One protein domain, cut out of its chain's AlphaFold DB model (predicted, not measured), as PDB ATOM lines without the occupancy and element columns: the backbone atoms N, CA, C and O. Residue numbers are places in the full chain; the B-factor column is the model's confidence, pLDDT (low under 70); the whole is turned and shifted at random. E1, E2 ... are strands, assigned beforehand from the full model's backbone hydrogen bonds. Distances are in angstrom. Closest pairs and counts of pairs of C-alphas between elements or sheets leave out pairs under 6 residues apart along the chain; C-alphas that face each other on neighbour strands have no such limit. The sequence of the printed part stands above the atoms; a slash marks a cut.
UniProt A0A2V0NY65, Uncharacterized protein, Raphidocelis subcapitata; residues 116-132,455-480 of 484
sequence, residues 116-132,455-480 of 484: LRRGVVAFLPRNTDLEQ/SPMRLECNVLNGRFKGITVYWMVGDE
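What this domain is: This is residues 116 to 132 and 455 to 480 of the 484 residues of an uncharacterized protein of Raphidocelis subcapitata (UniProt A0A2V0NY65). A long, strongly twisted hairpin of two strands, E2 and E3, forms the body of this loose rod, and a short strand, E1, runs beside E3 on the side away from E2, loosely placed, with no backbone N and O within hydrogen-bond range between them. Beyond E1, residues 121 to 132 form no named element and run toward the end of the rod where the hairpin turns, while the last printed residues extend past the other end. The printed part has 43 residues, with no named helix and three named strands, in the order E1, E2, E3 along the chain; the sheet runs E1, E3, E2, all antiparallel, and the class is all strand. The whole is loose, with a radius of gyration of the C-alphas of 12.9 A, and the C-alphas span 39 by 17 by 15 A.

Where its parts are: E1 comes first, residues 116 to 120, from Leu 116 with its C-alpha at (61.701, 80.676, -54.319) to Val 120; its first and last C-alphas are 12.8 A apart. Residues 121 to 132 follow, a stretch of 12 residues with no named element, and the printed part is then cut after Gln 132, whose C-alpha is at (82.491, 83.415, -76.995). It resumes at Ser 455. E2 is residues 457 to 464, Met 457 to Leu 464, and measures 22.8 A from first to last C-alpha. Asn 465 and Gly 466 lie between E2 and the next strand. E3 is residues 467 to 476, Arg 467 to Met 476, the longest strand with 10 residues and 28.1 A from first to last C-alpha; it ends with C-alpha 476 at (66.558, 82.509, -51.884). Residues 477 to 480 follow it to the end of the printed part.

How they stand to each other: The sheet runs E1, E3, E2, strand beside strand, with E3 the inner strand and E1 and E2 the edge strands. It is strongly twisted, its C-alphas lying up to 4.5 A off the best plane through them. E2 and E3 are a hairpin joined by a tight link of 2 residues. They are antiparallel, with 161 degrees between their N-to-C directions. Near the link, the C-alphas of Val 463 and Phe 468 face each other at 4.6 A; farther along, those of Met 457 and Trp 475 face each other at 4.8 A. Among their backbone pairs within hydrogen-bond range are N 464 and O 467 at 3.0 A, and N 474 and O 458 at 2.8 A. E1 and E3 are antiparallel neighbours, with 146 degrees between their directions. The C-alphas of Leu 116 and Met 476 face each other at 5.7 A, and those of Val 120 and Thr 472 at 5.5 A. No backbone N and O of E1 and E3 are within hydrogen-bond range across the pair. E1 and E2 are apart.

The domain as a whole: The two C-alphas farthest apart are those of Asn 465, in the tight link, and Glu 480, the last printed residue, at 40.4 A, while the first and last printed C-alphas are 14.0 A apart. The C-alphas of residues 121 to 132 lie 5 to 17 A from the mean of all C-alphas. The link from E1 to E2 goes across the cut: residues 133 to 454 are not printed, and C-alphas 132 and 455 are 29.6 A apart. The mean pLDDT of the printed part is 73.4, and 18 residues are under 70, namely residues 116 to 131 and 479 to 480. The mean is 58 for E1, 84 for E2 and 87 for E3.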
ATOM      1  N   LEU A 116      60.651  80.827 -53.313       50.03
ATOM      2  CA  LEU A 116      61.701  80.676 -54.319       50.03
ATOM      3  C   LEU A 116      61.380  81.597 -55.500       50.03
ATOM      4  O   LEU A 116      60.418  81.361 -56.235       50.03
ATOM      5  N   ARG A 117      62.189  82.641 -55.705       65.50
ATOM      6  CA  ARG A 117      62.094  83.461 -56.914       65.50
ATOM      7  C   ARG A 117      62.941  82.831 -58.014       65.50
ATOM      8  O   ARG A 117      64.097  82.470 -57.808       65.50
ATOM      9  N   ARG A 118      62.344  82.684 -59.195       58.78
ATOM     10  CA  ARG A 118      63.021  82.182 -60.393       58.78
ATOM     11  C   ARG A 118      63.419  83.367 -61.265       58.78
ATOM     12  O   ARG A 118      62.548  84.035 -61.815       58.78
ATOM     13  N   GLY A 119      64.719  83.599 -61.409       56.69
ATOM     14  CA  GLY A 119      65.268  84.507 -62.412       56.69
ATOM     15  C   GLY A 119      65.847  83.709 -63.575       56.69
ATOM     16  O   GLY A 119      66.681  82.829 -63.373       56.69
ATOM     17  N   VAL A 120      65.412  83.989 -64.803       56.94
ATOM     18  CA  VAL A 120      66.107  83.480 -65.991       56.94
ATOM     19  C   VAL A 120      67.229  84.458 -66.303       56.94
ATOM     20  O   VAL A 120      66.973  85.595 -66.693       56.94
ATOM     21  N   VAL A 121      68.470  84.026 -66.101       54.94
ATOM     22  CA  VAL A 121      69.652  84.837 -66.390       54.94
ATOM     23  C   VAL A 121      70.116  84.463 -67.793       54.94
ATOM     24  O   VAL A 121      70.859  83.509 -67.984       54.94
ATOM     25  N   ALA A 122      69.613  85.228 -68.762       51.25
ATOM     26  CA  ALA A 122      69.955  85.213 -70.182       51.25
ATOM     27  C   ALA A 122      69.508  83.990 -71.013       51.25
ATOM     28  O   ALA A 122      69.800  82.829 -70.729       51.25
ATOM     29  N   PHE A 123      68.843  84.294 -72.130       49.25
ATOM     30  CA  PHE A 123      68.746  83.394 -73.273       49.25
ATOM     31  C   PHE A 123      69.932  83.678 -74.181       49.25
ATOM     32  O   PHE A 123      70.064  84.785 -74.701       49.25
ATOM     33  N   LEU A 124      70.793  82.687 -74.364       64.12
ATOM     34  CA  LEU A 124      71.892  82.805 -75.308       64.12
ATOM     35  C   LEU A 124      71.391  82.479 -76.719       64.12
ATOM     36  O   LEU A 124      70.599  81.539 -76.880       64.12
ATOM     37  N   PRO A 125      71.820  83.240 -77.741       57.06
ATOM     38  CA  PRO A 125      71.546  82.907 -79.128       57.06
ATOM     39  C   PRO A 125      71.949  81.461 -79.429       57.06
ATOM     40  O   PRO A 125      72.924  80.932 -78.881       57.06
ATOM     41  N   ARG A 126      71.196  80.802 -80.318       53.31
ATOM     42  CA  ARG A 126      71.579  79.472 -80.808       53.31
ATOM     43  C   ARG A 126      72.997  79.562 -81.392       53.31
ATOM     44  O   ARG A 126      73.254  80.459 -82.182       53.31
ATOM     45  N   ASN A 127      73.857  78.613 -81.013       59.62
ATOM     46  CA  ASN A 127      75.265  78.491 -81.426       59.62
ATOM     47  C   ASN A 127      76.250  79.465 -80.757       59.62
ATOM     48  O   ASN A 127      77.295  79.737 -81.335       59.62
ATOM     49  N   THR A 128      75.960  79.967 -79.552       60.69
ATOM     50  CA  THR A 128      77.011  80.672 -78.799       60.69
ATOM     51  C   THR A 128      78.073  79.659 -78.382       60.69
ATOM     52  O   THR A 128      77.777  78.733 -77.621       60.69
ATOM     53  N   ASP A 129      79.278  79.817 -78.922       68.44
ATOM     54  CA  ASP A 129      80.436  78.998 -78.574       68.44
ATOM     55  C   ASP A 129      80.811  79.223 -77.098       68.44
ATOM     56  O   ASP A 129      80.648  80.323 -76.555       68.44
ATOM     57  N   LEU A 130      81.316  78.186 -76.430       60.62
ATOM     58  CA  LEU A 130      81.851  78.294 -75.073       60.62
ATOM     59  C   LEU A 130      83.014  79.295 -75.013       60.62
ATOM     60  O   LEU A 130      83.157  79.992 -74.005       60.62
ATOM     61  N   GLU A 131      83.786  79.433 -76.094       69.62
ATOM     62  CA  GLU A 131      84.830  80.457 -76.192       69.62
ATOM     63  C   GLU A 131      84.241  81.871 -76.167       69.62
ATOM     64  O   GLU A 131      84.649  82.683 -75.335       69.62
ATOM     65  N   GLN A 132      83.201  82.129 -76.966       70.06
ATOM     66  CA  GLN A 132      82.491  83.415 -76.995       70.06
ATOM     67  C   GLN A 132      81.847  83.745 -75.646       70.06
ATOM     68  O   GLN A 132      81.859  84.896 -75.210       70.06
ATOM     69  N   SER A 455      73.537  83.939 -48.832       72.19
ATOM     70  CA  SER A 455      72.346  83.156 -49.144       72.19
ATOM     71  C   SER A 455      72.717  82.047 -50.134       72.19
ATOM     72  O   SER A 455      73.401  82.318 -51.125       72.19
ATOM     73  N   PRO A 456      72.293  80.793 -49.897       76.75
ATOM     74  CA  PRO A 456      72.636  79.693 -50.783       76.75
ATOM     75  C   PRO A 456      72.027  79.937 -52.168       76.75
ATOM     76  O   PRO A 456      70.809  80.056 -52.320       76.75
ATOM     77  N   MET A 457      72.889  80.004 -53.180       86.25
ATOM     78  CA  MET A 457      72.505  80.077 -54.587       86.25
ATOM     79  C   MET A 457      72.554  78.672 -55.192       86.25
ATOM     80  O   MET A 457      73.487  77.909 -54.939       86.25
ATOM     81  N   ARG A 458      71.555  78.325 -56.007       81.06
ATOM     82  CA  ARG A 458      71.542  77.087 -56.796       81.06
ATOM     83  C   ARG A 458      71.595  77.439 -58.273       81.06
ATOM     84  O   ARG A 458      70.794  78.235 -58.753       81.06
ATOM     85  N   LEU A 459      72.508  76.803 -58.992       83.25
ATOM     86  CA  LEU A 459      72.691  76.988 -60.424       83.25
ATOM     87  C   LEU A 459      72.335  75.688 -61.151       83.25
ATOM     88  O   LEU A 459      72.820  74.618 -60.787       83.25
ATOM     89  N   GLU A 460      71.463  75.773 -62.152       86.81
ATOM     90  CA  GLU A 460      71.087  74.650 -63.011       86.81
ATOM     91  C   GLU A 460      71.498  74.942 -64.453       86.81
ATOM     92  O   GLU A 460      71.009  75.891 -65.070       86.81
ATOM     93  N   CYS A 461      72.382  74.112 -65.001       87.69
ATOM     94  CA  CYS A 461      72.765  74.153 -66.409       87.69
ATOM     95  C   CYS A 461      71.893  73.181 -67.202       87.69
ATOM     96  O   CYS A 461      71.892  71.981 -66.924       87.69
ATOM     97  N   ASN A 462      71.191  73.676 -68.220       82.75
ATOM     98  CA  ASN A 462      70.413  72.826 -69.112       82.75
ATOM     99  C   ASN A 462      71.237  72.470 -70.350       82.75
ATOM    100  O   ASN A 462      71.523  73.327 -71.192       82.75
ATOM    101  N   VAL A 463      71.581  71.188 -70.465       84.94
ATOM    102  CA  VAL A 463      72.242  70.605 -71.637       84.94
ATOM    103  C   VAL A 463      71.252  69.666 -72.319       84.94
ATOM    104  O   VAL A 463      70.767  68.721 -71.701       84.94
ATOM    105  N   LEU A 464      70.932  69.930 -73.587       80.75
ATOM    106  CA  LEU A 464      70.044  69.084 -74.388       80.75
ATOM    107  C   LEU A 464      70.776  68.653 -75.657       80.75
ATOM    108  O   LEU A 464      71.248  69.505 -76.411       80.75
ATOM    109  N   ASN A 465      70.846  67.341 -75.895       84.19
ATOM    110  CA  ASN A 465      71.547  66.732 -77.032       84.19
ATOM    111  C   ASN A 465      73.012  67.192 -77.143       84.19
ATOM    112  O   ASN A 465      73.467  67.581 -78.215       84.19
ATOM    113  N   GLY A 466      73.721  67.250 -76.011       86.12
ATOM    114  CA  GLY A 466      75.116  67.702 -75.961       86.12
ATOM    115  C   GLY A 466      75.323  69.204 -76.194       86.12
ATOM    116  O   GLY A 466      76.458  69.660 -76.182       86.12
ATOM    117  N   ARG A 467      74.255  69.997 -76.374       84.19
ATOM    118  CA  ARG A 467      74.351  71.454 -76.551       84.19
ATOM    119  C   ARG A 467      73.880  72.199 -75.315       84.19
ATOM    120  O   ARG A 467      72.811  71.910 -74.770       84.19
ATOM    121  N   PHE A 468      74.649  73.207 -74.923       85.19
ATOM    122  CA  PHE A 468      74.277  74.132 -73.864       85.19
ATOM    123  C   PHE A 468      73.076  74.987 -74.301       85.19
ATOM    124  O   PHE A 468      73.076  75.581 -75.380       85.19
ATOM    125  N   LYS A 469      72.015  75.005 -73.489       86.88
ATOM    126  CA  LYS A 469      70.773  75.747 -73.781       86.88
ATOM    127  C   LYS A 469      70.575  76.962 -72.887       86.88
ATOM    128  O   LYS A 469      69.851  77.873 -73.274       86.88
ATOM    129  N   GLY A 470      71.195  76.972 -71.714       89.94
ATOM    130  CA  GLY A 470      71.142  78.098 -70.795       89.94
ATOM    131  C   GLY A 470      71.394  77.692 -69.351       89.94
ATOM    132  O   GLY A 470      71.389  76.507 -69.000       89.94
ATOM    133  N   ILE A 471      71.579  78.710 -68.519       91.44
ATOM    134  CA  ILE A 471      71.700  78.591 -67.070       91.44
ATOM    135  C   ILE A 471      70.437  79.162 -66.435       91.44
ATOM    136  O   ILE A 471      69.984  80.254 -66.774       91.44
ATOM    137  N   THR A 472      69.865  78.424 -65.489       88.38
ATOM    138  CA  THR A 472      68.851  78.957 -64.578       88.38
ATOM    139  C   THR A 472      69.486  79.140 -63.212       88.38
ATOM    140  O   THR A 472      70.048  78.198 -62.653       88.38
ATOM    141  N   VAL A 473      69.398  80.355 -62.677       89.00
ATOM    142  CA  VAL A 473      69.899  80.674 -61.341       89.00
ATOM    143  C   VAL A 473      68.706  80.816 -60.407       89.00
ATOM    144  O   VAL A 473      67.761  81.555 -60.684       89.00
ATOM    145  N   TYR A 474      68.760  80.102 -59.293       87.12
ATOM    146  CA  TYR A 474      67.809  80.216 -58.202       87.12
ATOM    147  C   TYR A 474      68.534  80.837 -57.020       87.12
ATOM    148  O   TYR A 474      69.596  80.360 -56.609       87.12
ATOM    149  N   TRP A 475      67.944  81.876 -56.450       89.00
ATOM    150  CA  TRP A 475      68.390  82.424 -55.182       89.00
ATOM    151  C   TRP A 475      67.207  82.503 -54.228       89.00
ATOM    152  O   TRP A 475      66.068  82.770 -54.618       89.00
ATOM    153  N   MET A 476      67.490  82.224 -52.961       83.19
ATOM    154  CA  MET A 476      66.558  82.509 -51.884       83.19
ATOM    155  C   MET A 476      66.617  84.011 -51.641       83.19
ATOM    156  O   MET A 476      67.685  84.540 -51.342       83.19
ATOM    157  N   VAL A 477      65.489  84.695 -51.792       80.75
ATOM    158  CA  VAL A 477      65.355  86.038 -51.233       80.75
ATOM    159  C   VAL A 477      65.205  85.811 -49.737       80.75
ATOM    160  O   VAL A 477      64.247  85.162 -49.315       80.75
ATOM    161  N   GLY A 478      66.222  86.200 -48.964       77.25
ATOM    162  CA  GLY A 478      66.047  86.314 -47.521       77.25
ATOM    163  C   GLY A 478      64.901  87.282 -47.275       77.25
ATOM    164  O   GLY A 478      64.742  88.215 -48.059       77.25
ATOM    165  N   ASP A 479      64.089  87.028 -46.253       63.28
ATOM    166  CA  ASP A 479      63.134  88.021 -45.779       63.28
ATOM    167  C   ASP A 479      63.982  89.242 -45.391       63.28
ATOM    168  O   ASP A 479      64.659  89.238 -44.366       63.28
ATOM    169  N   GLU A 480      64.096  90.218 -46.296       59.12
ATOM    170  CA  GLU A 480      64.560  91.541 -45.917       59.12
ATOM    171  C   GLU A 480      63.502  91.995 -44.929       59.12
ATOM    172  O   GLU A 480      62.327  92.031 -45.291       59.12
TER     173      GLU A 480